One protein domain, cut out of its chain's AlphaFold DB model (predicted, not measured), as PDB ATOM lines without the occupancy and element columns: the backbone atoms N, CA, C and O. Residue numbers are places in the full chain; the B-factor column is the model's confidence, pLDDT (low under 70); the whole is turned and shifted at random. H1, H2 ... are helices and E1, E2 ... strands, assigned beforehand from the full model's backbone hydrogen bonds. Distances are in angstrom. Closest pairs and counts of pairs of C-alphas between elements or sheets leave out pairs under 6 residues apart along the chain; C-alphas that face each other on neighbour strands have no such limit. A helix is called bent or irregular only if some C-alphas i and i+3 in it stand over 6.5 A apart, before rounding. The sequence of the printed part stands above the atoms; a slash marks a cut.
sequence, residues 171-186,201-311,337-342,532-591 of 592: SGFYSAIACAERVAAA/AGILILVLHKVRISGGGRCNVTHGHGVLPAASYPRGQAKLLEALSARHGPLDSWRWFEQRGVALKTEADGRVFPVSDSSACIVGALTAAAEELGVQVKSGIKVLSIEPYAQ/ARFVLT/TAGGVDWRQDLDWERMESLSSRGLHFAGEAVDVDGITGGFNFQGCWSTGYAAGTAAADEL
ATOM      1  N   SER A 171     -29.468 -42.982 -23.172       78.12
ATOM      2  CA  SER A 171     -29.972 -42.649 -21.834       78.12
ATOM      3  C   SER A 171     -30.097 -41.142 -21.624       78.12
ATOM      4  O   SER A 171     -31.103 -40.707 -21.094       78.12
ATOM      5  N   GLY A 172     -29.136 -40.340 -22.090       70.56
ATOM      6  CA  GLY A 172     -29.143 -38.886 -21.907       70.56
ATOM      7  C   GLY A 172     -30.353 -38.182 -22.532       70.56
ATOM      8  O   GLY A 172     -31.048 -37.433 -21.847       70.56
ATOM      9  N   PHE A 173     -30.659 -38.466 -23.805       78.25
ATOM     10  CA  PHE A 173     -31.890 -37.950 -24.423       78.25
ATOM     11  C   PHE A 173     -33.135 -38.459 -23.693       78.25
ATOM     12  O   PHE A 173     -34.033 -37.673 -23.404       78.25
ATOM     13  N   TYR A 174     -33.172 -39.748 -23.343       84.50
ATOM     14  CA  TYR A 174     -34.334 -40.343 -22.685       84.50
ATOM     15  C   TYR A 174     -34.597 -39.761 -21.289       84.50
ATOM     16  O   TYR A 174     -35.741 -39.450 -20.970       84.50
ATOM     17  N   SER A 175     -33.553 -39.534 -20.483       79.12
ATOM     18  CA  SER A 175     -33.647 -38.875 -19.174       79.12
ATOM     19  C   SER A 175     -34.165 -37.447 -19.289       79.12
ATOM     20  O   SER A 175     -35.030 -37.043 -18.515       79.12
ATOM     21  N   ALA A 176     -33.644 -36.674 -20.244       73.31
ATOM     22  CA  ALA A 176     -34.049 -35.286 -20.427       73.31
ATOM     23  C   ALA A 176     -35.510 -35.170 -20.879       73.31
ATOM     24  O   ALA A 176     -36.253 -34.355 -20.337       73.31
ATOM     25  N   ILE A 177     -35.926 -36.022 -21.821       83.31
ATOM     26  CA  ILE A 177     -37.314 -36.099 -22.282       83.31
ATOM     27  C   ILE A 177     -38.229 -36.538 -21.138       83.31
ATOM     28  O   ILE A 177     -39.173 -35.823 -20.831       83.31
ATOM     29  N   ALA A 178     -37.926 -37.647 -20.453       85.88
ATOM     30  CA  ALA A 178     -38.752 -38.150 -19.354       85.88
ATOM     31  C   ALA A 178     -38.881 -37.131 -18.205       85.88
ATOM     32  O   ALA A 178     -39.946 -37.008 -17.604       85.88
ATOM     33  N   CYS A 179     -37.821 -36.363 -17.929       79.25
ATOM     34  CA  CYS A 179     -37.855 -35.241 -16.993       79.25
ATOM     35  C   CYS A 179     -38.816 -34.138 -17.470       79.25
ATOM     36  O   CYS A 179     -39.722 -33.741 -16.734       79.25
ATOM     37  N   ALA A 180     -38.673 -33.678 -18.716       77.31
ATOM     38  CA  ALA A 180     -39.508 -32.617 -19.271       77.31
ATOM     39  C   ALA A 180     -40.989 -33.032 -19.419       77.31
ATOM     40  O   ALA A 180     -41.870 -32.258 -19.045       77.31
ATOM     41  N   GLU A 181     -41.276 -34.263 -19.860       85.75
ATOM     42  CA  GLU A 181     -42.625 -34.856 -19.880       85.75
ATOM     43  C   GLU A 181     -43.243 -34.864 -18.474       85.75
ATOM     44  O   GLU A 181     -44.390 -34.451 -18.288       85.75
ATOM     45  N   ARG A 182     -42.475 -35.296 -17.463       83.50
ATOM     46  CA  ARG A 182     -42.933 -35.404 -16.071       83.50
ATOM     47  C   ARG A 182     -43.239 -34.041 -15.444       83.50
ATOM     48  O   ARG A 182     -44.245 -33.933 -14.739       83.50
ATOM     49  N   VAL A 183     -42.415 -33.026 -15.719       74.94
ATOM     50  CA  VAL A 183     -42.646 -31.634 -15.293       74.94
ATOM     51  C   VAL A 183     -43.857 -31.040 -16.016       74.94
ATOM     52  O   VAL A 183     -44.738 -30.483 -15.364       74.94
ATOM     53  N   ALA A 184     -43.960 -31.205 -17.339       77.56
ATOM     54  CA  ALA A 184     -45.091 -30.696 -18.120       77.56
ATOM     55  C   ALA A 184     -46.434 -31.299 -17.663       77.56
ATOM     56  O   ALA A 184     -47.426 -30.581 -17.532       77.56
ATOM     57  N   ALA A 185     -46.456 -32.599 -17.349       79.81
ATOM     58  CA  ALA A 185     -47.641 -33.303 -16.859       79.81
ATOM     59  C   ALA A 185     -48.114 -32.853 -15.461       79.81
ATOM     60  O   ALA A 185     -49.273 -33.079 -15.113       79.81
ATOM     61  N   ALA A 186     -47.251 -32.223 -14.657       70.19
ATOM     62  CA  ALA A 186     -47.610 -31.712 -13.332       70.19
ATOM     63  C   ALA A 186     -48.306 -30.334 -13.367       70.19
ATOM     64  O   ALA A 186     -48.889 -29.916 -12.365       70.19
ATOM     65  N   ALA A 201     -36.924 -24.727 -18.506       35.78
ATOM     66  CA  ALA A 201     -36.386 -26.087 -18.358       35.78
ATOM     67  C   ALA A 201     -35.053 -26.246 -19.129       35.78
ATOM     68  O   ALA A 201     -34.931 -27.030 -20.068       35.78
ATOM     69  N   GLY A 202     -34.041 -25.456 -18.757       36.91
ATOM     70  CA  GLY A 202     -32.759 -25.372 -19.472       36.91
ATOM     71  C   GLY A 202     -31.849 -26.604 -19.333       36.91
ATOM     72  O   GLY A 202     -30.826 -26.520 -18.658       36.91
ATOM     73  N   ILE A 203     -32.184 -27.716 -19.994       42.97
ATOM     74  CA  ILE A 203     -31.399 -28.964 -19.989       42.97
ATOM     75  C   ILE A 203     -30.438 -29.021 -21.190       42.97
ATOM     76  O   ILE A 203     -30.875 -29.088 -22.334       42.97
ATOM     77  N   LEU A 204     -29.131 -29.048 -20.910       37.56
ATOM     78  CA  LEU A 204     -28.036 -29.298 -21.862       37.56
ATOM     79  C   LEU A 204     -28.003 -30.775 -22.319       37.56
ATOM     80  O   LEU A 204     -28.292 -31.649 -21.512       37.56
ATOM     81  N   ILE A 205     -27.633 -31.061 -23.582       43.50
ATOM     82  CA  ILE A 205     -27.468 -32.428 -24.147       43.50
ATOM     83  C   ILE A 205     -26.374 -32.479 -25.242       43.50
ATOM     84  O   ILE A 205     -26.258 -31.542 -26.029       43.50
ATOM     85  N   LEU A 206     -25.629 -33.601 -25.346       40.56
ATOM     86  CA  LEU A 206     -24.475 -33.823 -26.252       40.56
ATOM     87  C   LEU A 206     -24.584 -35.066 -27.194       40.56
ATOM     88  O   LEU A 206     -23.979 -36.097 -26.918       40.56
ATOM     89  N   VAL A 207     -25.328 -34.952 -28.306       47.69
ATOM     90  CA  VAL A 207     -25.290 -35.746 -29.581       47.69
ATOM     91  C   VAL A 207     -25.295 -37.308 -29.576       47.69
ATOM     92  O   VAL A 207     -24.375 -37.990 -29.134       47.69
ATOM     93  N   LEU A 208     -26.268 -37.881 -30.306       49.81
ATOM     94  CA  LEU A 208     -26.626 -39.315 -30.414       49.81
ATOM     95  C   LEU A 208     -25.710 -40.224 -31.280       49.81
ATOM     96  O   LEU A 208     -26.202 -41.111 -31.989       49.81
ATOM     97  N   HIS A 209     -24.379 -40.069 -31.255       51.12
ATOM     98  CA  HIS A 209     -23.512 -40.788 -32.214       51.12
ATOM     99  C   HIS A 209     -23.597 -42.330 -32.119       51.12
ATOM    100  O   HIS A 209     -23.773 -42.997 -33.143       51.12
ATOM    101  N   LYS A 210     -23.562 -42.902 -30.899       57.16
ATOM    102  CA  LYS A 210     -23.700 -44.360 -30.667       57.16
ATOM    103  C   LYS A 210     -25.033 -44.919 -31.203       57.16
ATOM    104  O   LYS A 210     -25.040 -46.008 -31.774       57.16
ATOM    105  N   VAL A 211     -26.143 -44.178 -31.093       56.72
ATOM    106  CA  VAL A 211     -27.457 -44.601 -31.627       56.72
ATOM    107  C   VAL A 211     -27.405 -44.698 -33.152       56.72
ATOM    108  O   VAL A 211     -27.771 -45.741 -33.703       56.72
ATOM    109  N   ARG A 212     -26.855 -43.677 -33.824       57.16
ATOM    110  CA  ARG A 212     -26.751 -43.608 -35.293       57.16
ATOM    111  C   ARG A 212     -25.947 -44.760 -35.915       57.16
ATOM    112  O   ARG A 212     -26.287 -45.248 -36.985       57.16
ATOM    113  N   ILE A 213     -24.874 -45.220 -35.271       48.75
ATOM    114  CA  ILE A 213     -24.045 -46.319 -35.813       48.75
ATOM    115  C   ILE A 213     -24.524 -47.720 -35.391       48.75
ATOM    116  O   ILE A 213     -24.072 -48.735 -35.932       48.75
ATOM    117  N   SER A 214     -25.441 -47.803 -34.425       56.66
ATOM    118  CA  SER A 214     -25.872 -49.070 -33.837       56.66
ATOM    119  C   SER A 214     -26.693 -49.950 -34.788       56.66
ATOM    120  O   SER A 214     -27.307 -49.487 -35.747       56.66
ATOM    121  N   GLY A 215     -26.689 -51.266 -34.549       55.25
ATOM    122  CA  GLY A 215     -27.425 -52.229 -35.383       55.25
ATOM    123  C   GLY A 215     -26.957 -52.306 -36.845       55.25
ATOM    124  O   GLY A 215     -27.685 -52.845 -37.674       55.25
ATOM    125  N   GLY A 216     -25.776 -51.760 -37.167       61.34
ATOM    126  CA  GLY A 216     -25.298 -51.595 -38.544       61.34
ATOM    127  C   GLY A 216     -25.881 -50.365 -39.246       61.34
ATOM    128  O   GLY A 216     -26.071 -50.402 -40.453       61.34
ATOM    129  N   GLY A 217     -26.215 -49.310 -38.497       67.81
ATOM    130  CA  GLY A 217     -26.925 -48.132 -39.005       67.81
ATOM    131  C   GLY A 217     -28.450 -48.226 -38.902       67.81
ATOM    132  O   GLY A 217     -29.121 -47.236 -39.174       67.81
ATOM    133  N   ARG A 218     -28.995 -49.369 -38.456       75.25
ATOM    134  CA  ARG A 218     -30.443 -49.628 -38.342       75.25
ATOM    135  C   ARG A 218     -31.053 -49.302 -36.974       75.25
ATOM    136  O   ARG A 218     -32.246 -49.069 -36.895       75.25
ATOM    137  N   CYS A 219     -30.233 -49.276 -35.920       77.31
ATOM    138  CA  CYS A 219     -30.616 -49.281 -34.501       77.31
ATOM    139  C   CYS A 219     -31.455 -50.496 -34.052       77.31
ATOM    140  O   CYS A 219     -32.597 -50.678 -34.450       77.31
ATOM    141  N   ASN A 220     -30.871 -51.327 -33.183       84.75
ATOM    142  CA  ASN A 220     -31.565 -52.448 -32.543       84.75
ATOM    143  C   ASN A 220     -32.159 -51.968 -31.209       84.75
ATOM    144  O   ASN A 220     -31.492 -52.059 -30.178       84.75
ATOM    145  N   VAL A 221     -33.350 -51.379 -31.273       88.25
ATOM    146  CA  VAL A 221     -33.970 -50.516 -30.254       88.25
ATOM    147  C   VAL A 221     -34.175 -51.223 -28.914       88.25
ATOM    148  O   VAL A 221     -33.912 -50.641 -27.865       88.25
ATOM    149  N   THR A 222     -34.651 -52.468 -28.942       91.62
ATOM    150  CA  THR A 222     -34.923 -53.291 -27.753       91.62
ATOM    151  C   THR A 222     -34.979 -54.781 -28.137       91.62
ATOM    152  O   THR A 222     -34.535 -55.157 -29.226       91.62
ATOM    153  N   HIS A 223     -35.471 -55.650 -27.253       89.19
ATOM    154  CA  HIS A 223     -35.573 -57.087 -27.481       89.19
ATOM    155  C   HIS A 223     -36.920 -57.647 -27.004       89.19
ATOM    156  O   HIS A 223     -37.177 -57.729 -25.805       89.19
ATOM    157  N   GLY A 224     -37.762 -58.076 -27.945       85.56
ATOM    158  CA  GLY A 224     -39.128 -58.524 -27.681       85.56
ATOM    159  C   GLY A 224     -40.017 -57.443 -27.050       85.56
ATOM    160  O   GLY A 224     -39.670 -56.266 -27.020       85.56
ATOM    161  N   HIS A 225     -41.197 -57.852 -26.571       76.69
ATOM    162  CA  HIS A 225     -42.153 -56.973 -25.872       76.69
ATOM    163  C   HIS A 225     -42.335 -57.358 -24.386       76.69
ATOM    164  O   HIS A 225     -43.082 -56.703 -23.668       76.69
ATOM    165  N   GLY A 226     -41.728 -58.463 -23.938       74.00
ATOM    166  CA  GLY A 226     -41.917 -59.034 -22.598       74.00
ATOM    167  C   GLY A 226     -40.762 -58.741 -21.641       74.00
ATOM    168  O   GLY A 226     -39.860 -57.968 -21.955       74.00
ATOM    169  N   VAL A 227     -40.766 -59.403 -20.481       73.19
ATOM    170  CA  VAL A 227     -39.646 -59.358 -19.525       73.19
ATOM    171  C   VAL A 227     -38.374 -59.875 -20.200       73.19
ATOM    172  O   VAL A 227     -38.376 -60.934 -20.834       73.19
ATOM    173  N   LEU A 228     -37.278 -59.127 -20.067       78.38
ATOM    174  CA  LEU A 228     -36.000 -59.508 -20.657       78.38
ATOM    175  C   LEU A 228     -35.413 -60.741 -19.945       78.38
ATOM    176  O   LEU A 228     -35.361 -60.756 -18.715       78.38
ATOM    177  N   PRO A 229     -34.918 -61.764 -20.672       76.56
ATOM    178  CA  PRO A 229     -34.345 -62.948 -20.041       76.56
ATOM    179  C   PRO A 229     -33.144 -62.594 -19.160       76.56
ATOM    180  O   PRO A 229     -32.234 -61.897 -19.604       76.56
ATOM    181  N   ALA A 230     -33.078 -63.139 -17.943       75.38
ATOM    182  CA  ALA A 230     -31.993 -62.815 -17.015       75.38
ATOM    183  C   ALA A 230     -30.591 -63.159 -17.561       75.38
ATOM    184  O   ALA A 230     -29.629 -62.428 -17.336       75.38
ATOM    185  N   ALA A 231     -30.490 -64.221 -18.369       77.25
ATOM    186  CA  ALA A 231     -29.272 -64.610 -19.085       77.25
ATOM    187  C   ALA A 231     -28.804 -63.590 -20.152       77.25
ATOM    188  O   ALA A 231     -27.732 -63.751 -20.736       77.25
ATOM    189  N   SER A 232     -29.571 -62.534 -20.422       82.44
ATOM    190  CA  SER A 232     -29.133 -61.426 -21.269       82.44
ATOM    191  C   SER A 232     -28.221 -60.430 -20.547       82.44
ATOM    192  O   SER A 232     -27.594 -59.621 -21.229       82.44
ATOM    193  N   TYR A 233     -28.107 -60.511 -19.213       82.44
ATOM    194  CA  TYR A 233     -27.299 -59.626 -18.362       82.44
ATOM    195  C   TYR A 233     -26.302 -60.440 -17.510       82.44
ATOM    196  O   TYR A 233     -26.625 -60.838 -16.386       82.44
ATOM    197  N   PRO A 234     -25.095 -60.723 -18.041       69.88
ATOM    198  CA  PRO A 234     -24.156 -61.695 -17.473       69.88
ATOM    199  C   PRO A 234     -23.743 -61.514 -16.003       69.88
ATOM    200  O   PRO A 234     -23.432 -62.510 -15.352       69.88
ATOM    201  N   ARG A 235     -23.734 -60.286 -15.459       75.94
ATOM    202  CA  ARG A 235     -23.321 -59.984 -14.065       75.94
ATOM    203  C   ARG A 235     -24.515 -59.779 -13.116       75.94
ATOM    204  O   ARG A 235     -24.412 -59.114 -12.083       75.94
ATOM    205  N   GLY A 236     -25.669 -60.358 -13.451       69.50
ATOM    206  CA  GLY A 236     -26.836 -60.407 -12.565       69.50
ATOM    207  C   GLY A 236     -27.666 -59.120 -12.504       69.50
ATOM    208  O   GLY A 236     -28.588 -59.040 -11.692       69.50
ATOM    209  N   GLN A 237     -27.410 -58.143 -13.383       80.38
ATOM    210  CA  GLN A 237     -28.209 -56.909 -13.481       80.38
ATOM    211  C   GLN A 237     -29.643 -57.121 -13.966       80.38
ATOM    212  O   GLN A 237     -30.459 -56.205 -13.915       80.38
ATOM    213  N   ALA A 238     -29.964 -58.340 -14.399       73.50
ATOM    214  CA  ALA A 238     -31.314 -58.765 -14.729       73.50
ATOM    215  C   ALA A 238     -32.349 -58.319 -13.688       73.50
ATOM    216  O   ALA A 238     -33.392 -57.822 -14.078       73.50
ATOM    217  N   LYS A 239     -32.035 -58.419 -12.386       78.06
ATOM    218  CA  LYS A 239     -32.952 -58.023 -11.303       78.06
ATOM    219  C   LYS A 239     -33.260 -56.525 -11.293       78.06
ATOM    220  O   LYS A 239     -34.412 -56.153 -11.108       78.06
ATOM    221  N   LEU A 240     -32.248 -55.680 -11.518       81.00
ATOM    222  CA  LEU A 240     -32.443 -54.233 -11.638       81.00
ATOM    223  C   LEU A 240     -33.370 -53.928 -12.811       81.00
ATOM    224  O   LEU A 240     -34.339 -53.194 -12.667       81.00
ATOM    225  N   LEU A 241     -33.082 -54.501 -13.980       79.31
ATOM    226  CA  LEU A 241     -33.846 -54.200 -15.185       79.31
ATOM    227  C   LEU A 241     -35.220 -54.870 -15.212       79.31
ATOM    228  O   LEU A 241     -36.122 -54.320 -15.828       79.31
ATOM    229  N   GLU A 242     -35.418 -55.989 -14.522       79.56
ATOM    230  CA  GLU A 242     -36.731 -56.582 -14.251       79.56
ATOM    231  C   GLU A 242     -37.574 -55.637 -13.382       79.56
ATOM    232  O   GLU A 242     -38.694 -55.298 -13.763       79.56
ATOM    233  N   ALA A 243     -37.005 -55.118 -12.287       80.81
ATOM    234  CA  ALA A 243     -37.681 -54.159 -11.416       80.81
ATOM    235  C   ALA A 243     -37.971 -52.821 -12.126       80.81
ATOM    236  O   ALA A 243     -39.093 -52.318 -12.071       80.81
ATOM    237  N   LEU A 244     -37.008 -52.271 -12.876       82.25
ATOM    238  CA  LEU A 244     -37.215 -51.061 -13.682       82.25
ATOM    239  C   LEU A 244     -38.161 -51.290 -14.875       82.25
ATOM    240  O   LEU A 244     -38.861 -50.358 -15.272       82.25
ATOM    241  N   SER A 245     -38.263 -52.511 -15.414       80.94
ATOM    242  CA  SER A 245     -39.223 -52.843 -16.483       80.94
ATOM    243  C   SER A 245     -40.681 -52.778 -16.026       80.94
ATOM    244  O   SER A 245     -41.558 -52.677 -16.876       80.94
ATOM    245  N   ALA A 246     -40.960 -52.781 -14.717       81.62
ATOM    246  CA  ALA A 246     -42.300 -52.502 -14.195       81.62
ATOM    247  C   ALA A 246     -42.704 -51.018 -14.335       81.62
ATOM    248  O   ALA A 246     -43.889 -50.698 -14.270       81.62
ATOM    249  N   ARG A 247     -41.729 -50.113 -14.524       85.06
ATOM    250  CA  ARG A 247     -41.938 -48.672 -14.765       85.06
ATOM    251  C   ARG A 247     -41.727 -48.281 -16.225       85.06
ATOM    252  O   ARG A 247     -42.414 -47.388 -16.711       85.06
ATOM    253  N   HIS A 248     -40.750 -48.898 -16.891       90.75
ATOM    254  CA  HIS A 248     -40.449 -48.661 -18.297       90.75
ATOM    255  C   HIS A 248     -39.725 -49.866 -18.919       90.75
ATOM    256  O   HIS A 248     -38.490 -49.940 -18.906       90.75
ATOM    257  N   GLY A 249     -40.486 -50.833 -19.429       91.62
ATOM    258  CA  GLY A 249     -39.974 -52.050 -20.069       91.62
ATOM    259  C   GLY A 249     -39.940 -51.981 -21.605       91.62
ATOM    260  O   GLY A 249     -40.238 -50.940 -22.195       91.62
ATOM    261  N   PRO A 250     -39.624 -53.102 -22.290       92.38
ATOM    262  CA  PRO A 250     -39.573 -53.166 -23.755       92.38
ATOM    263  C   PRO A 250     -40.860 -52.736 -24.464       92.38
ATOM    264  O   PRO A 250     -40.790 -52.079 -25.501       92.38
ATOM    265  N   LEU A 251     -42.032 -53.056 -23.903       93.00
ATOM    266  CA  LEU A 251     -43.323 -52.627 -24.450       93.00
ATOM    267  C   LEU A 251     -43.542 -51.111 -24.329       93.00
ATOM    268  O   LEU A 251     -44.158 -50.511 -25.208       93.00
ATOM    269  N   ASP A 252     -43.038 -50.485 -23.267       94.38
ATOM    270  CA  ASP A 252     -43.177 -49.041 -23.056       94.38
ATOM    271  C   ASP A 252     -42.230 -48.276 -23.975       94.38
ATOM    272  O   ASP A 252     -42.652 -47.323 -24.624       94.38
ATOM    273  N   SER A 253     -40.992 -48.756 -24.130       94.00
ATOM    274  CA  SER A 253     -40.056 -48.227 -25.126       94.00
ATOM    275  C   SER A 253     -40.600 -48.402 -26.550       94.00
ATOM    276  O   SER A 253     -40.544 -47.465 -27.342       94.00
ATOM    277  N   TRP A 254     -41.201 -49.555 -26.873       94.75
ATOM    278  CA  TRP A 254     -41.871 -49.784 -28.162       94.75
ATOM    279  C   TRP A 254     -42.969 -48.743 -28.422       94.75
ATOM    280  O   TRP A 254     -42.951 -48.054 -29.444       94.75
ATOM    281  N   ARG A 255     -43.896 -48.580 -27.468       95.44
ATOM    282  CA  ARG A 255     -44.995 -47.605 -27.553       95.44
ATOM    283  C   ARG A 255     -44.492 -46.169 -27.659       95.44
ATOM    284  O   ARG A 255     -45.058 -45.405 -28.434       95.44
ATOM    285  N   TRP A 256     -43.442 -45.813 -26.921       95.88
ATOM    286  CA  TRP A 256     -42.858 -44.470 -26.928       95.88
ATOM    287  C   TRP A 256     -42.363 -44.072 -28.328       95.88
ATOM    288  O   TRP A 256     -42.619 -42.952 -28.774       95.88
ATOM    289  N   PHE A 257     -41.720 -45.002 -29.049       96.00
ATOM    290  CA  PHE A 257     -41.273 -44.790 -30.431       96.00
ATOM    291  C   PHE A 257     -42.433 -44.807 -31.442       96.00
ATOM    292  O   PHE A 257     -42.478 -43.941 -32.319       96.00
ATOM    293  N   GLU A 258     -43.404 -45.720 -31.315       95.81
ATOM    294  CA  GLU A 258     -44.561 -45.771 -32.228       95.81
ATOM    295  C   GLU A 258     -45.472 -44.542 -32.117       95.81
ATOM    296  O   GLU A 258     -45.898 -44.002 -33.138       95.81
ATOM    297  N   GLN A 259     -45.718 -44.048 -30.898       95.94
ATOM    298  CA  GLN A 259     -46.465 -42.804 -30.659       95.94
ATOM    299  C   GLN A 259     -45.800 -41.585 -31.313       95.94
ATOM    300  O   GLN A 259     -46.477 -40.607 -31.618       95.94
ATOM    301  N   ARG A 260     -44.490 -41.665 -31.577       94.88
ATOM    302  CA  ARG A 260     -43.672 -40.644 -32.250       94.88
ATOM    303  C   ARG A 260     -43.382 -40.981 -33.716       94.88
ATOM    304  O   ARG A 260     -42.402 -40.519 -34.293       94.88
ATOM    305  N   GLY A 261     -44.240 -41.798 -34.330       94.56
ATOM    306  CA  GLY A 261     -44.215 -42.097 -35.763       94.56
ATOM    307  C   GLY A 261     -43.137 -43.090 -36.206       94.56
ATOM    308  O   GLY A 261     -42.997 -43.333 -37.406       94.56
ATOM    309  N   VAL A 262     -42.390 -43.701 -35.281       96.00
ATOM    310  CA  VAL A 262     -41.397 -44.730 -35.612       96.00
ATOM    311  C   VAL A 262     -42.010 -46.114 -35.444       96.00
ATOM    312  O   VAL A 262     -41.941 -46.720 -34.379       96.00
ATOM    313  N   ALA A 263     -42.590 -46.632 -36.527       96.12
ATOM    314  CA  ALA A 263     -43.059 -48.013 -36.584       96.12
ATOM    315  C   ALA A 263     -41.896 -48.998 -36.363       96.12
ATOM    316  O   ALA A 263     -40.834 -48.866 -36.988       96.12
ATOM    317  N   LEU A 264     -42.105 -50.002 -35.511       95.81
ATOM    318  CA  LEU A 264     -41.104 -51.008 -35.152       95.81
ATOM    319  C   LEU A 264     -41.467 -52.398 -35.704       95.81
ATOM    320  O   LEU A 264     -42.616 -52.695 -36.027       95.81
ATOM    321  N   LYS A 265     -40.459 -53.264 -35.839       94.25
ATOM    322  CA  LYS A 265     -40.590 -54.669 -36.252       94.25
ATOM    323  C   LYS A 265     -39.674 -55.564 -35.426       94.25
ATOM    324  O   LYS A 265     -38.550 -55.184 -35.098       94.25
ATOM    325  N   THR A 266     -40.135 -56.780 -35.162       94.50
ATOM    326  CA  THR A 266     -39.381 -57.808 -34.433       94.50
ATOM    327  C   THR A 266     -38.841 -58.841 -35.421       94.50
ATOM    328  O   THR A 266     -39.605 -59.453 -36.167       94.50
ATOM    329  N   GLU A 267     -37.520 -59.028 -35.456       90.38
ATOM    330  CA  GLU A 267     -36.872 -60.100 -36.221       90.38
ATOM    331  C   GLU A 267     -37.097 -61.466 -35.540       90.38
ATOM    332  O   GLU A 267     -37.377 -61.549 -34.344       90.38
ATOM    333  N   ALA A 268     -36.936 -62.565 -36.285       84.62
ATOM    334  CA  ALA A 268     -37.210 -63.927 -35.801       84.62
ATOM    335  C   ALA A 268     -36.358 -64.374 -34.588       84.62
ATOM    336  O   ALA A 268     -36.667 -65.385 -33.964       84.62
ATOM    337  N   ASP A 269     -35.295 -63.638 -34.253       80.94
ATOM    338  CA  ASP A 269     -34.450 -63.861 -33.075       80.94
ATOM    339  C   ASP A 269     -34.749 -62.905 -31.902       80.94
ATOM    340  O   ASP A 269     -33.950 -62.813 -30.969       80.94
ATOM    341  N   GLY A 270     -35.882 -62.194 -31.950       86.75
ATOM    342  CA  GLY A 270     -36.385 -61.312 -30.892       86.75
ATOM    343  C   GLY A 270     -35.861 -59.873 -30.934       86.75
ATOM    344  O   GLY A 270     -36.357 -59.030 -30.189       86.75
ATOM    345  N   ARG A 271     -34.885 -59.552 -31.792       87.81
ATOM    346  CA  ARG A 271     -34.359 -58.181 -31.928       87.81
ATOM    347  C   ARG A 271     -35.399 -57.232 -32.523       87.81
ATOM    348  O   ARG A 271     -36.064 -57.590 -33.492       87.81
ATOM    349  N   VAL A 272     -35.484 -56.014 -31.990       91.75
ATOM    350  CA  VAL A 272     -36.428 -54.987 -32.454       91.75
ATOM    351  C   VAL A 272     -35.699 -53.904 -33.239       91.75
ATOM    352  O   VAL A 272     -34.759 -53.289 -32.743       91.75
ATOM    353  N   PHE A 273     -36.162 -53.633 -34.454       92.06
ATOM    354  CA  PHE A 273     -35.629 -52.602 -35.347       92.06
ATOM    355  C   PHE A 273     -36.759 -51.680 -35.820       92.06
ATOM    356  O   PHE A 273     -37.912 -52.111 -35.854       92.06
ATOM    357  N   PRO A 274     -36.477 -50.435 -36.236       93.50
ATOM    358  CA  PRO A 274     -37.454 -49.645 -36.972       93.50
ATOM    359  C   PRO A 274     -37.788 -50.309 -38.313       93.50
ATOM    360  O   PRO A 274     -36.928 -50.912 -38.962       93.50
ATOM    361  N   VAL A 275     -39.037 -50.176 -38.763       95.25
ATOM    362  CA  VAL A 275     -39.500 -50.729 -40.050       95.25
ATOM    363  C   VAL A 275     -38.656 -50.207 -41.216       95.25
ATOM    364  O   VAL A 275     -38.338 -50.983 -42.116       95.25
ATOM    365  N   SER A 276     -38.221 -48.945 -41.129       91.19
ATOM    366  CA  SER A 276     -37.336 -48.248 -42.073       91.19
ATOM    367  C   SER A 276     -35.915 -48.817 -42.189       91.19
ATOM    368  O   SER A 276     -35.169 -48.360 -43.051       91.19
ATOM    369  N   ASP A 277     -35.508 -49.736 -41.302       87.94
ATOM    370  CA  ASP A 277     -34.120 -50.205 -41.159       87.94
ATOM    371  C   ASP A 277     -33.092 -49.063 -41.011       87.94
ATOM    372  O   ASP A 277     -31.921 -49.223 -41.348       87.94
ATOM    373  N   SER A 278     -33.498 -47.909 -40.471       80.50
ATOM    374  CA  SER A 278     -32.626 -46.742 -40.317       80.50
ATOM    375  C   SER A 278     -32.673 -46.164 -38.908       80.50
ATOM    376  O   SER A 278     -33.698 -45.680 -38.437       80.50
ATOM    377  N   SER A 279     -31.511 -46.109 -38.263       76.62
ATOM    378  CA  SER A 279     -31.299 -45.418 -36.985       76.62
ATOM    379  C   SER A 279     -31.633 -43.925 -37.045       76.62
ATOM    380  O   SER A 279     -31.881 -43.320 -36.004       76.62
ATOM    381  N   ALA A 280     -31.670 -43.327 -38.242       77.38
ATOM    382  CA  ALA A 280     -31.988 -41.917 -38.420       77.38
ATOM    383  C   ALA A 280     -33.408 -41.573 -37.945       77.38
ATOM    384  O   ALA A 280     -33.601 -40.480 -37.427       77.38
ATOM    385  N   CYS A 281     -34.383 -42.490 -38.042       85.00
ATOM    386  CA  CYS A 281     -35.725 -42.225 -37.509       85.00
ATOM    387  C   CYS A 281     -35.771 -42.311 -35.974       85.00
ATOM    388  O   CYS A 281     -36.488 -41.538 -35.354       85.00
ATOM    389  N   ILE A 282     -34.959 -43.175 -35.354       87.19
ATOM    390  CA  ILE A 282     -34.806 -43.244 -33.888       87.19
ATOM    391  C   ILE A 282     -34.137 -41.970 -33.359       87.19
ATOM    392  O   ILE A 282     -34.614 -41.377 -32.397       87.19
ATOM    393  N   VAL A 283     -33.064 -41.517 -34.019       79.25
ATOM    394  CA  VAL A 283     -32.412 -40.235 -33.705       79.25
ATOM    395  C   VAL A 283     -33.382 -39.071 -33.913       79.25
ATOM    396  O   VAL A 283     -33.498 -38.226 -33.034       79.25
ATOM    397  N   GLY A 284     -34.116 -39.055 -35.029       83.56
ATOM    398  CA  GLY A 284     -35.120 -38.035 -35.332       83.56
ATOM    399  C   GLY A 284     -36.223 -37.951 -34.278       83.56
ATOM    400  O   GLY A 284     -36.508 -36.858 -33.810       83.56
ATOM    401  N   ALA A 285     -36.783 -39.084 -33.841       90.69
ATOM    402  CA  ALA A 285     -37.813 -39.113 -32.801       90.69
ATOM    403  C   ALA A 285     -37.304 -38.624 -31.434       90.69
ATOM    404  O   ALA A 285     -38.021 -37.909 -30.741       90.69
ATOM    405  N   LEU A 286     -36.066 -38.967 -31.054       83.81
ATOM    406  CA  LEU A 286     -35.447 -38.469 -29.817       83.81
ATOM    407  C   LEU A 286     -35.166 -36.960 -29.887       83.81
ATOM    408  O   LEU A 286     -35.452 -36.244 -28.933       83.81
ATOM    409  N   THR A 287     -34.635 -36.465 -31.007       80.81
ATOM    410  CA  THR A 287     -34.352 -35.033 -31.174       80.81
ATOM    411  C   THR A 287     -35.637 -34.209 -31.260       80.81
ATOM    412  O   THR A 287     -35.757 -33.232 -30.530       80.81
ATOM    413  N   ALA A 288     -36.626 -34.635 -32.053       85.62
ATOM    414  CA  ALA A 288     -37.914 -33.950 -32.161       85.62
ATOM    415  C   ALA A 288     -38.651 -33.901 -30.814       85.62
ATOM    416  O   ALA A 288     -39.089 -32.834 -30.403       85.62
ATOM    417  N   ALA A 289     -38.705 -35.014 -30.070       84.56
ATOM    418  CA  ALA A 289     -39.331 -35.035 -28.746       84.56
ATOM    419  C   ALA A 289     -38.630 -34.105 -27.738       84.56
ATOM    420  O   ALA A 289     -39.290 -33.493 -26.903       84.56
ATOM    421  N   ALA A 290     -37.301 -33.983 -27.810       77.12
ATOM    422  CA  ALA A 290     -36.555 -33.027 -26.997       77.12
ATOM    423  C   ALA A 290     -36.888 -31.571 -27.394       77.12
ATOM    424  O   ALA A 290     -37.180 -30.748 -26.526       77.12
ATOM    425  N   GLU A 291     -36.903 -31.262 -28.693       79.62
ATOM    426  CA  GLU A 291     -37.238 -29.933 -29.224       79.62
ATOM    427  C   GLU A 291     -38.681 -29.510 -28.884       79.62
ATOM    428  O   GLU A 291     -38.892 -28.399 -28.394       79.62
ATOM    429  N   GLU A 292     -39.660 -30.404 -29.056       83.06
ATOM    430  CA  GLU A 292     -41.080 -30.198 -28.709       83.06
ATOM    431  C   GLU A 292     -41.288 -29.858 -27.224       83.06
ATOM    432  O   GLU A 292     -42.175 -29.074 -26.881       83.06
ATOM    433  N   LEU A 293     -40.454 -30.419 -26.344       77.62
ATOM    434  CA  LEU A 293     -40.489 -30.201 -24.895       77.62
ATOM    435  C   LEU A 293     -39.594 -29.038 -24.422       77.62
ATOM    436  O   LEU A 293     -39.468 -28.811 -23.218       77.62
ATOM    437  N   GLY A 294     -38.970 -28.289 -25.340       70.69
ATOM    438  CA  GLY A 294     -38.132 -27.125 -25.020       70.69
ATOM    439  C   GLY A 294     -36.740 -27.453 -24.461       70.69
ATOM    440  O   GLY A 294     -36.094 -26.594 -23.858       70.69
ATOM    441  N   VAL A 295     -36.260 -28.684 -24.651       70.12
ATOM    442  CA  VAL A 295     -34.972 -29.172 -24.136       70.12
ATOM    443  C   VAL A 295     -33.800 -28.574 -24.935       70.12
ATOM    444  O   VAL A 295     -33.721 -28.701 -26.156       70.12
ATOM    445  N   GLN A 296     -32.846 -27.932 -24.253       63.41
ATOM    446  CA  GLN A 296     -31.780 -27.128 -24.873       63.41
ATOM    447  C   GLN A 296     -30.498 -27.917 -25.200       63.41
ATOM    448  O   GLN A 296     -29.454 -27.756 -24.559       63.41
ATOM    449  N   VAL A 297     -30.533 -28.723 -26.261       63.38
ATOM    450  CA  VAL A 297     -29.342 -29.420 -26.790       63.38
ATOM    451  C   VAL A 297     -28.219 -28.417 -27.132       63.38
ATOM    452  O   VAL A 297     -28.449 -27.454 -27.863       63.38
ATOM    453  N   LYS A 298     -26.978 -28.642 -26.660       57.81
ATOM    454  CA  LYS A 298     -25.787 -27.885 -27.111       57.81
ATOM    455  C   LYS A 298     -24.613 -28.833 -27.339       57.81
ATOM    456  O   LYS A 298     -24.130 -29.477 -26.413       57.81
ATOM    457  N   SER A 299     -24.140 -28.888 -28.578       54.91
ATOM    458  CA  SER A 299     -22.996 -29.687 -29.019       54.91
ATOM    459  C   SER A 299     -21.653 -28.984 -28.762       54.91
ATOM    460  O   SER A 299     -21.601 -27.799 -28.443       54.91
ATOM    461  N   GLY A 300     -20.546 -29.726 -28.892       48.03
ATOM    462  CA  GLY A 300     -19.185 -29.168 -28.851       48.03
ATOM    463  C   GLY A 300     -18.655 -28.781 -27.463       48.03
ATOM    464  O   GLY A 300     -17.530 -28.305 -27.362       48.03
ATOM    465  N   ILE A 301     -19.426 -29.001 -26.395       49.81
ATOM    466  CA  ILE A 301     -19.016 -28.726 -25.011       49.81
ATOM    467  C   ILE A 301     -18.471 -30.013 -24.379       49.81
ATOM    468  O   ILE A 301     -19.167 -31.025 -24.335       49.81
ATOM    469  N   LYS A 302     -17.239 -29.971 -23.860       47.53
ATOM    470  CA  LYS A 302     -16.655 -31.043 -23.041       47.53
ATOM    471  C   LYS A 302     -16.806 -30.674 -21.563       47.53
ATOM    472  O   LYS A 302     -16.385 -29.594 -21.158       47.53
ATOM    473  N   VAL A 303     -17.415 -31.554 -20.772       48.09
ATOM    474  CA  VAL A 303     -17.538 -31.392 -19.314       48.09
ATOM    475  C   VAL A 303     -16.346 -32.090 -18.668       48.09
ATOM    476  O   VAL A 303     -16.162 -33.282 -18.886       48.09
ATOM    477  N   LEU A 304     -15.514 -31.336 -17.942       44.94
ATOM    478  CA  LEU A 304     -14.232 -31.815 -17.403       44.94
ATOM    479  C   LEU A 304     -14.302 -32.198 -15.919       44.94
ATOM    480  O   LEU A 304     -13.718 -33.194 -15.507       44.94
ATOM    481  N   SER A 305     -14.985 -31.392 -15.108       45.44
ATOM    482  CA  SER A 305     -15.064 -31.571 -13.660       45.44
ATOM    483  C   SER A 305     -16.345 -30.981 -13.094       45.44
ATOM    484  O   SER A 305     -16.963 -30.101 -13.699       45.44
ATOM    485  N   ILE A 306     -16.706 -31.518 -11.932       50.19
ATOM    486  CA  ILE A 306     -17.950 -31.356 -11.185       50.19
ATOM    487  C   ILE A 306     -17.589 -31.596  -9.713       50.19
ATOM    488  O   ILE A 306     -16.809 -32.497  -9.406       50.19
ATOM    489  N   GLU A 307     -18.073 -30.733  -8.827       47.34
ATOM    490  CA  GLU A 307     -17.554 -30.466  -7.467       47.34
ATOM    491  C   GLU A 307     -18.765 -30.212  -6.523       47.34
ATOM    492  O   GLU A 307     -19.707 -29.730  -7.125       47.34
ATOM    493  N   PRO A 308     -18.793 -30.498  -5.176       46.38
ATOM    494  CA  PRO A 308     -19.867 -30.230  -4.119       46.38
ATOM    495  C   PRO A 308     -20.055 -28.818  -3.399       46.38
ATOM    496  O   PRO A 308     -19.073 -28.272  -2.887       46.38
ATOM    497  N   TYR A 309     -21.296 -28.242  -3.259       43.72
ATOM    498  CA  TYR A 309     -21.665 -26.827  -2.850       43.72
ATOM    499  C   TYR A 309     -22.007 -26.765  -1.378       43.72
ATOM    500  O   TYR A 309     -23.040 -27.263  -0.928       43.72
ATOM    501  N   ALA A 310     -21.180 -26.045  -0.633       37.53
ATOM    502  CA  ALA A 310     -21.421 -25.815   0.772       37.53
ATOM    503  C   ALA A 310     -22.675 -24.947   0.951       37.53
ATOM    504  O   ALA A 310     -22.768 -23.813   0.477       37.53
ATOM    505  N   GLN A 311     -23.652 -25.492   1.670       34.12
ATOM    506  CA  GLN A 311     -24.822 -24.762   2.125       34.12
ATOM    507  C   GLN A 311     -24.371 -23.692   3.133       34.12
ATOM    508  O   GLN A 311     -24.054 -24.017   4.273       34.12
ATOM    509  N   ALA A 337     -28.681 -25.805  -8.512       29.94
ATOM    510  CA  ALA A 337     -28.385 -26.470  -9.773       29.94
ATOM    511  C   ALA A 337     -27.912 -27.913  -9.503       29.94
ATOM    512  O   ALA A 337     -27.133 -28.147  -8.581       29.94
ATOM    513  N   ARG A 338     -28.403 -28.869 -10.298       38.03
ATOM    514  CA  ARG A 338     -28.074 -30.308 -10.251       38.03
ATOM    515  C   ARG A 338     -27.618 -30.719 -11.667       38.03
ATOM    516  O   ARG A 338     -28.353 -30.481 -12.627       38.03
ATOM    517  N   PHE A 339     -26.397 -31.234 -11.844       31.70
ATOM    518  CA  PHE A 339     -25.715 -31.354 -13.157       31.70
ATOM    519  C   PHE A 339     -24.778 -32.570 -13.221       31.70
ATOM    520  O   PHE A 339     -24.414 -33.017 -12.165       31.70
ATOM    521  N   VAL A 340     -24.338 -33.059 -14.393       27.25
ATOM    522  CA  VAL A 340     -23.835 -34.442 -14.648       27.25
ATOM    523  C   VAL A 340     -22.383 -34.501 -15.269       27.25
ATOM    524  O   VAL A 340     -22.065 -33.676 -16.108       27.25
ATOM    525  N   LEU A 341     -21.471 -35.412 -14.859       26.83
ATOM    526  CA  LEU A 341     -19.983 -35.572 -15.125       26.83
ATOM    527  C   LEU A 341     -19.598 -36.899 -15.825       26.83
ATOM    528  O   LEU A 341     -20.274 -37.894 -15.625       26.83
ATOM    529  N   THR A 342     -18.450 -37.023 -16.504       24.83
ATOM    530  CA  THR A 342     -17.744 -38.332 -16.560       24.83
ATOM    531  C   THR A 342     -16.221 -38.287 -16.666       24.83
ATOM    532  O   THR A 342     -15.627 -37.282 -17.035       24.83
ATOM    533  N   THR A 532     -19.000 -51.191 -22.677       58.78
ATOM    534  CA  THR A 532     -18.115 -51.380 -21.516       58.78
ATOM    535  C   THR A 532     -18.800 -52.233 -20.442       58.78
ATOM    536  O   THR A 532     -19.969 -52.021 -20.142       58.78
ATOM    537  N   ALA A 533     -18.076 -53.188 -19.851       61.19
ATOM    538  CA  ALA A 533     -18.539 -53.942 -18.682       61.19
ATOM    539  C   ALA A 533     -18.035 -53.288 -17.385       61.19
ATOM    540  O   ALA A 533     -16.875 -52.875 -17.324       61.19
ATOM    541  N   GLY A 534     -18.881 -53.245 -16.354       65.06
ATOM    542  CA  GLY A 534     -18.653 -52.438 -15.152       65.06
ATOM    543  C   GLY A 534     -19.246 -51.029 -15.272       65.06
ATOM    544  O   GLY A 534     -19.898 -50.696 -16.259       65.06
ATOM    545  N   GLY A 535     -19.036 -50.206 -14.247       68.81
ATOM    546  CA  GLY A 535     -19.619 -48.869 -14.103       68.81
ATOM    547  C   GLY A 535     -19.827 -48.545 -12.624       68.81
ATOM    548  O   GLY A 535     -19.217 -49.188 -11.769       68.81
ATOM    549  N   VAL A 536     -20.694 -47.583 -12.310       65.06
ATOM    550  CA  VAL A 536     -21.109 -47.316 -10.918       65.06
ATOM    551  C   VAL A 536     -21.984 -48.454 -10.398       65.06
ATOM    552  O   VAL A 536     -22.934 -48.860 -11.077       65.06
ATOM    553  N   ASP A 537     -21.675 -48.985  -9.211       78.50
ATOM    554  CA  ASP A 537     -22.383 -50.143  -8.674       78.50
ATOM    555  C   ASP A 537     -23.717 -49.724  -8.045       78.50
ATOM    556  O   ASP A 537     -23.820 -49.349  -6.876       78.50
ATOM    557  N   TRP A 538     -24.776 -49.862  -8.839       81.44
ATOM    558  CA  TRP A 538     -26.160 -49.603  -8.447       81.44
ATOM    559  C   TRP A 538     -26.631 -50.354  -7.193       81.44
ATOM    560  O   TRP A 538     -27.670 -50.001  -6.642       81.44
ATOM    561  N   ARG A 539     -25.915 -51.395  -6.746       84.62
ATOM    562  CA  ARG A 539     -26.270 -52.199  -5.565       84.62
ATOM    563  C   ARG A 539     -25.868 -51.529  -4.248       84.62
ATOM    564  O   ARG A 539     -26.438 -51.866  -3.214       84.62
ATOM    565  N   GLN A 540     -24.871 -50.641  -4.281       85.44
ATOM    566  CA  GLN A 540     -24.245 -50.035  -3.094       85.44
ATOM    567  C   GLN A 540     -24.096 -48.509  -3.184       85.44
ATOM    568  O   GLN A 540     -24.061 -47.853  -2.146       85.44
ATOM    569  N   ASP A 541     -24.024 -47.946  -4.394       77.25
ATOM    570  CA  ASP A 541     -23.742 -46.525  -4.623       77.25
ATOM    571  C   ASP A 541     -25.006 -45.723  -4.987       77.25
ATOM    572  O   ASP A 541     -24.990 -44.491  -4.884       77.25
ATOM    573  N   LEU A 542     -26.092 -46.400  -5.399       78.19
ATOM    574  CA  LEU A 542     -27.342 -45.796  -5.882       78.19
ATOM    575  C   LEU A 542     -28.590 -46.282  -5.120       78.19
ATOM    576  O   LEU A 542     -28.749 -47.468  -4.838       78.19
ATOM    577  N   ASP A 543     -29.538 -45.372  -4.901       86.56
ATOM    578  CA  ASP A 543     -30.964 -45.687  -4.887       86.56
ATOM    579  C   ASP A 543     -31.339 -46.140  -6.302       86.56
ATOM    580  O   ASP A 543     -31.397 -45.347  -7.243       86.56
ATOM    581  N   TRP A 544     -31.558 -47.441  -6.464       86.25
ATOM    582  CA  TRP A 544     -31.815 -48.061  -7.757       86.25
ATOM    583  C   TRP A 544     -33.192 -47.718  -8.351       86.25
ATOM    584  O   TRP A 544     -33.374 -47.866  -9.560       86.25
ATOM    585  N   GLU A 545     -34.159 -47.252  -7.551       89.44
ATOM    586  CA  GLU A 545     -35.460 -46.800  -8.059       89.44
ATOM    587  C   GLU A 545     -35.343 -45.388  -8.632       89.44
ATOM    588  O   GLU A 545     -35.890 -45.085  -9.698       89.44
ATOM    589  N   ARG A 546     -34.624 -44.510  -7.935       85.38
ATOM    590  CA  ARG A 546     -34.401 -43.117  -8.354       85.38
ATOM    591  C   ARG A 546     -33.224 -42.962  -9.318       85.38
ATOM    592  O   ARG A 546     -33.020 -41.888  -9.887       85.38
ATOM    593  N   MET A 547     -32.432 -44.026  -9.451       83.19
ATOM    594  CA  MET A 547     -31.082 -44.029 -10.013       83.19
ATOM    595  C   MET A 547     -30.158 -42.961  -9.388       83.19
ATOM    596  O   MET A 547     -29.166 -42.571  -9.996       83.19
ATOM    597  N   GLU A 548     -30.501 -42.471  -8.193       81.56
ATOM    598  CA  GLU A 548     -29.858 -41.361  -7.476       81.56
ATOM    599  C   GLU A 548     -28.736 -41.899  -6.586       81.56
ATOM    600  O   GLU A 548     -28.891 -42.949  -5.977       81.56
ATOM    601  N   SER A 549     -27.605 -41.214  -6.464       74.62
ATOM    602  CA  SER A 549     -26.528 -41.677  -5.601       74.62
ATOM    603  C   SER A 549     -26.833 -41.481  -4.128       74.62
ATOM    604  O   SER A 549     -27.304 -40.438  -3.681       74.62
ATOM    605  N   LEU A 550     -26.443 -42.483  -3.351       77.12
ATOM    606  CA  LEU A 550     -26.519 -42.455  -1.899       77.12
ATOM    607  C   LEU A 550     -25.484 -41.498  -1.277       77.12
ATOM    608  O   LEU A 550     -25.638 -41.117  -0.116       77.12
ATOM    609  N   SER A 551     -24.443 -41.092  -2.021       71.38
ATOM    610  CA  SER A 551     -23.351 -40.238  -1.526       71.38
ATOM    611  C   SER A 551     -23.469 -38.757  -1.907       71.38
ATOM    612  O   SER A 551     -22.778 -37.925  -1.316       71.38
ATOM    613  N   SER A 552     -24.342 -38.377  -2.844       64.56
ATOM    614  CA  SER A 552     -24.672 -36.965  -3.113       64.56
ATOM    615  C   SER A 552     -26.119 -36.857  -3.586       64.56
ATOM    616  O   SER A 552     -26.545 -37.617  -4.445       64.56
ATOM    617  N   ARG A 553     -26.903 -35.935  -3.021       70.81
ATOM    618  CA  ARG A 553     -28.333 -35.825  -3.353       70.81
ATOM    619  C   ARG A 553     -28.564 -35.092  -4.665       70.81
ATOM    620  O   ARG A 553     -27.872 -34.123  -4.969       70.81
ATOM    621  N   GLY A 554     -29.575 -35.538  -5.402       63.22
ATOM    622  CA  GLY A 554     -29.849 -35.084  -6.759       63.22
ATOM    623  C   GLY A 554     -28.796 -35.542  -7.773       63.22
ATOM    624  O   GLY A 554     -28.667 -34.881  -8.796       63.22
ATOM    625  N   LEU A 555     -28.029 -36.618  -7.492       65.75
ATOM    626  CA  LEU A 555     -27.012 -37.230  -8.372       65.75
ATOM    627  C   LEU A 555     -27.546 -38.491  -9.070       65.75
ATOM    628  O   LEU A 555     -27.293 -39.595  -8.614       65.75
ATOM    629  N   HIS A 556     -28.238 -38.361 -10.203       70.69
ATOM    630  CA  HIS A 556     -28.747 -39.509 -10.973       70.69
ATOM    631  C   HIS A 556     -27.780 -40.072 -12.037       70.69
ATOM    632  O   HIS A 556     -27.301 -39.340 -12.901       70.69
ATOM    633  N   PHE A 557     -27.586 -41.394 -12.057       71.44
ATOM    634  CA  PHE A 557     -26.797 -42.111 -13.070       71.44
ATOM    635  C   PHE A 557     -27.676 -42.917 -14.042       71.44
ATOM    636  O   PHE A 557     -28.615 -43.579 -13.622       71.44
ATOM    637  N   ALA A 558     -27.363 -42.956 -15.342       73.75
ATOM    638  CA  ALA A 558     -28.160 -43.716 -16.315       73.75
ATOM    639  C   ALA A 558     -27.354 -44.302 -17.487       73.75
ATOM    640  O   ALA A 558     -26.349 -43.747 -17.936       73.75
ATOM    641  N   GLY A 559     -27.860 -45.407 -18.041       75.19
ATOM    642  CA  GLY A 559     -27.270 -46.153 -19.153       75.19
ATOM    643  C   GLY A 559     -25.925 -46.790 -18.808       75.19
ATOM    644  O   GLY A 559     -25.678 -47.178 -17.670       75.19
ATOM    645  N   GLU A 560     -25.034 -46.840 -19.799       67.88
ATOM    646  CA  GLU A 560     -23.675 -47.423 -19.761       67.88
ATOM    647  C   GLU A 560     -22.687 -46.695 -18.808       67.88
ATOM    648  O   GLU A 560     -21.474 -46.853 -18.914       67.88
ATOM    649  N   ALA A 561     -23.179 -45.821 -17.922       63.88
ATOM    650  CA  ALA A 561     -22.428 -45.257 -16.794       63.88
ATOM    651  C   ALA A 561     -22.566 -46.113 -15.519       63.88
ATOM    652  O   ALA A 561     -21.707 -46.088 -14.639       63.88
ATOM    653  N   VAL A 562     -23.671 -46.852 -15.417       68.19
ATOM    654  CA  VAL A 562     -23.987 -47.787 -14.335       68.19
ATOM    655  C   VAL A 562     -23.369 -49.147 -14.682       68.19
ATOM    656  O   VAL A 562     -23.252 -49.459 -15.866       68.19
ATOM    657  N   ASP A 563     -23.018 -49.979 -13.694       74.25
ATOM    658  CA  ASP A 563     -22.651 -51.396 -13.894       74.25
ATOM    659  C   ASP A 563     -23.860 -52.200 -14.408       74.25
ATOM    660  O   ASP A 563     -24.460 -52.979 -13.669       74.25
ATOM    661  N   VAL A 564     -24.255 -51.968 -15.663       70.12
ATOM    662  CA  VAL A 564     -25.402 -52.558 -16.365       70.12
ATOM    663  C   VAL A 564     -25.062 -52.718 -17.843       70.12
ATOM    664  O   VAL A 564     -25.317 -51.840 -18.664       70.12
ATOM    665  N   ASP A 565     -24.543 -53.889 -18.197       72.88
ATOM    666  CA  ASP A 565     -24.244 -54.248 -19.579       72.88
ATOM    667  C   ASP A 565     -24.810 -55.631 -19.942       72.88
ATOM    668  O   ASP A 565     -24.640 -56.640 -19.246       72.88
ATOM    669  N   GLY A 566     -25.529 -55.658 -21.060       71.38
ATOM    670  CA  GLY A 566     -26.182 -56.828 -21.622       71.38
ATOM    671  C   GLY A 566     -25.484 -57.366 -22.871       71.38
ATOM    672  O   GLY A 566     -24.657 -56.713 -23.512       71.38
ATOM    673  N   ILE A 567     -25.866 -58.575 -23.270       74.31
ATOM    674  CA  ILE A 567     -25.349 -59.216 -24.483       74.31
ATOM    675  C   ILE A 567     -25.787 -58.483 -25.770       74.31
ATOM    676  O   ILE A 567     -26.630 -57.584 -25.779       74.31
ATOM    677  N   THR A 568     -25.259 -58.908 -26.921       71.56
ATOM    678  CA  THR A 568     -25.740 -58.415 -28.220       71.56
ATOM    679  C   THR A 568     -27.184 -58.865 -28.484       71.56
ATOM    680  O   THR A 568     -27.476 -60.060 -28.609       71.56
ATOM    681  N   GLY A 569     -28.094 -57.891 -28.598       75.94
ATOM    682  CA  GLY A 569     -29.511 -58.162 -28.861       75.94
ATOM    683  C   GLY A 569     -30.501 -57.004 -28.696       75.94
ATOM    684  O   GLY A 569     -31.658 -57.216 -29.020       75.94
ATOM    685  N   GLY A 570     -30.075 -55.803 -28.285       80.81
ATOM    686  CA  GLY A 570     -30.964 -54.655 -28.000       80.81
ATOM    687  C   GLY A 570     -31.069 -54.356 -26.497       80.81
ATOM    688  O   GLY A 570     -31.390 -53.246 -26.092       80.81
ATOM    689  N   PHE A 571     -30.652 -55.320 -25.674       84.31
ATOM    690  CA  PHE A 571     -30.589 -55.269 -24.211       84.31
ATOM    691  C   PHE A 571     -29.895 -54.016 -23.640       84.31
ATOM    692  O   PHE A 571     -30.387 -53.434 -22.679       84.31
ATOM    693  N   ASN A 572     -28.790 -53.557 -24.238       80.12
ATOM    694  CA  ASN A 572     -28.092 -52.345 -23.777       80.12
ATOM    695  C   ASN A 572     -28.896 -51.064 -24.018       80.12
ATOM    696  O   ASN A 572     -28.890 -50.177 -23.173       80.12
ATOM    697  N   PHE A 573     -29.629 -50.978 -25.132       85.94
ATOM    698  CA  PHE A 573     -30.525 -49.848 -25.351       85.94
ATOM    699  C   PHE A 573     -31.716 -49.896 -24.404       85.94
ATOM    700  O   PHE A 573     -32.002 -48.870 -23.801       85.94
ATOM    701  N   GLN A 574     -32.311 -51.069 -24.153       90.31
ATOM    702  CA  GLN A 574     -33.338 -51.169 -23.112       90.31
ATOM    703  C   GLN A 574     -32.811 -50.738 -21.738       90.31
ATOM    704  O   GLN A 574     -33.491 -49.993 -21.041       90.31
ATOM    705  N   GLY A 575     -31.584 -51.129 -21.378       84.88
ATOM    706  CA  GLY A 575     -30.921 -50.644 -20.167       84.88
ATOM    707  C   GLY A 575     -30.846 -49.114 -20.119       84.88
ATOM    708  O   GLY A 575     -31.221 -48.516 -19.111       84.88
ATOM    709  N   CYS A 576     -30.454 -48.474 -21.225       84.94
ATOM    710  CA  CYS A 576     -30.451 -47.015 -21.367       84.94
ATOM    711  C   CYS A 576     -31.846 -46.378 -21.257       84.94
ATOM    712  O   CYS A 576     -31.963 -45.346 -20.600       84.94
ATOM    713  N   TRP A 577     -32.888 -46.963 -21.860       89.75
ATOM    714  CA  TRP A 577     -34.260 -46.437 -21.787       89.75
ATOM    715  C   TRP A 577     -34.821 -46.551 -20.366       89.75
ATOM    716  O   TRP A 577     -35.288 -45.564 -19.806       89.75
ATOM    717  N   SER A 578     -34.725 -47.733 -19.750       91.50
ATOM    718  CA  SER A 578     -35.278 -48.005 -18.418       91.50
ATOM    719  C   SER A 578     -34.583 -47.193 -17.319       91.50
ATOM    720  O   SER A 578     -35.256 -46.561 -16.507       91.50
ATOM    721  N   THR A 579     -33.244 -47.149 -17.311       85.38
ATOM    722  CA  THR A 579     -32.491 -46.332 -16.335       85.38
ATOM    723  C   THR A 579     -32.610 -44.836 -16.617       85.38
ATOM    724  O   THR A 579     -32.718 -44.053 -15.678       85.38
ATOM    725  N   GLY A 580     -32.654 -44.426 -17.892       84.94
ATOM    726  CA  GLY A 580     -32.848 -43.027 -18.271       84.94
ATOM    727  C   GLY A 580     -34.216 -42.499 -17.846       84.94
ATOM    728  O   GLY A 580     -34.310 -41.450 -17.216       84.94
ATOM    729  N   TYR A 581     -35.279 -43.269 -18.084       91.56
ATOM    730  CA  TYR A 581     -36.625 -42.933 -17.616       91.56
ATOM    731  C   TYR A 581     -36.695 -42.828 -16.085       91.56
ATOM    732  O   TYR A 581     -37.273 -41.876 -15.557       91.56
ATOM    733  N   ALA A 582     -36.078 -43.768 -15.361       88.25
ATOM    734  CA  ALA A 582     -36.031 -43.745 -13.900       88.25
ATOM    735  C   ALA A 582     -35.303 -42.498 -13.361       88.25
ATOM    736  O   ALA A 582     -35.873 -41.781 -12.541       88.25
ATOM    737  N   ALA A 583     -34.111 -42.195 -13.886       80.31
ATOM    738  CA  ALA A 583     -33.336 -41.004 -13.540       80.31
ATOM    739  C   ALA A 583     -34.070 -39.695 -13.891       80.31
ATOM    740  O   ALA A 583     -34.144 -38.782 -13.073       80.31
ATOM    741  N   GLY A 584     -34.642 -39.606 -15.096       79.88
ATOM    742  CA  GLY A 584     -35.359 -38.421 -15.574       79.88
ATOM    743  C   GLY A 584     -36.619 -38.120 -14.766       79.88
ATOM    744  O   GLY A 584     -36.827 -36.982 -14.349       79.88
ATOM    745  N   THR A 585     -37.434 -39.143 -14.485       85.50
ATOM    746  CA  THR A 585     -38.637 -38.980 -13.648       85.50
ATOM    747  C   THR A 585     -38.287 -38.645 -12.200       85.50
ATOM    748  O   THR A 585     -38.890 -37.730 -11.643       85.50
ATOM    749  N   ALA A 586     -37.267 -39.284 -11.617       81.56
ATOM    750  CA  ALA A 586     -36.819 -38.989 -10.256       81.56
ATOM    751  C   ALA A 586     -36.269 -37.561 -10.101       81.56
ATOM    752  O   ALA A 586     -36.608 -36.892  -9.124       81.56
ATOM    753  N   ALA A 587     -35.485 -37.086 -11.075       70.31
ATOM    754  CA  ALA A 587     -34.976 -35.716 -11.108       70.31
ATOM    755  C   ALA A 587     -36.110 -34.683 -11.231       70.31
ATOM    756  O   ALA A 587     -36.059 -33.638 -10.582       70.31
ATOM    757  N   ALA A 588     -37.144 -34.980 -12.028       74.19
ATOM    758  CA  ALA A 588     -38.340 -34.145 -12.148       74.19
ATOM    759  C   ALA A 588     -39.191 -34.130 -10.869       74.19
ATOM    760  O   ALA A 588     -39.653 -33.064 -10.474       74.19
ATOM    761  N   ASP A 589     -39.356 -35.268 -10.189       76.19
ATOM    762  CA  ASP A 589     -40.080 -35.346  -8.911       76.19
ATOM    763  C   ASP A 589     -39.417 -34.508  -7.793       76.19
ATOM    764  O   ASP A 589     -40.072 -34.172  -6.816       76.19
ATOM    765  N   GLU A 590     -38.138 -34.127  -7.932       64.56
ATOM    766  CA  GLU A 590     -37.443 -33.190  -7.027       64.56
ATOM    767  C   GLU A 590     -37.498 -31.714  -7.470       64.56
ATOM    768  O   GLU A 590     -36.840 -30.857  -6.861       64.56
ATOM    769  N   LEU A 591     -38.164 -31.408  -8.587       61.62
ATOM    770  CA  LEU A 591     -38.432 -30.040  -9.054       61.62
ATOM    771  C   LEU A 591     -39.851 -29.565  -8.719       61.62
ATOM    772  O   LEU A 591     -40.106 -28.358  -8.789       61.62
TER     773      LEU A 591
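AT A GLANCE: This is residues 171 to 186, 201 to 311, 337 to 342 and 532 to 591 of the 592 residues of the protein "Hypothetical protein" of Polarella glacialis (UniProt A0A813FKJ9). H6, the longest helix, lies in the core; H1 packs on it, H3 meets it at a steep angle, and H5 packs on H1 with short H2 on H5. A small hairpin of E1 and E2 lies at one end beyond H4, and the long axis runs from it to an unnamed stretch that ends at Gln 311. The printed part has 193 residues, mostly helix among its named elements, which hold 84 residues, under half. Along the chain they run H1 H2 H3 H4 E1 E2 H5 H6, with one antiparallel sheet, E1 - E2. The whole is compact, with a radius of gyration of the C-alphas of 16.1 A, and its outline is elongated, with spans of 56, 36 and 32 A.

IN THESE COORDINATES: H1 covers residues 171 to 185, 20.6 A long, and begins at C-alpha 171 at (-29.972, -42.649, -21.834). H2 covers residues 209 to 216 and is irregular, with C-alphas 212 and 215 8.6 A apart. H3 covers residues 238 to 248 and H4 residues 250 to 259. E1 is residues 264 to 266 and E2 residues 271 to 274. H5 covers residues 279 to 292, 19.9 A long. H6 covers residues 571 to 589, 26.9 A long, and ends at C-alpha 589 at (-40.080, -35.346, -8.911).

HOW THE PARTS SIT: H6 is the hub. It touches H1, closest at the C-alphas of Ser 175 and Gly 584, 4.0 A apart, at 37 degrees, only just a steep tilt, the same way. With residues 575 to 582 alone it touches H3, closest at the C-alphas of His 248 and Ser 578, 5.2 A. H4 only just touches H6, with 3 pairs of C-alphas within 8 A, the closest those of Pro 250 and Gln 574, 6.6 A. H1 touches H5 with residues 173 to 177 alone, closest at the C-alphas of Ile 177 and Ala 290, 5.7 A. H2 touches H5 at a shallow tilt of 32 degrees, opposite ways, closest at the C-alphas of Arg 212 and Ser 279, 5.2 A. H4 and E2 are near each other. In the hairpin E1 and E2, N 265 and O 273 are within hydrogen-bond range at 2.8 A. Every O i to N i+4 pair is within range in H1, H4, H5 and H6, but 2 of 4 in H2 and 5 of 7 in H3.

THE WHOLE: The two C-alphas farthest apart, those of Ala 268 and Gln 311, are 55.9 A apart. Three cuts leave gaps of 13.5 A between C-alphas 186 and 201, 12.5 A between 311 and 337, and 14.0 A between 342 and 532. H2 to H3 is a long link. Mean pLDDT of the printed part is 74.0; 54 residues are under 70, among them 201 to 217, 296 to 311 and 337 to 342.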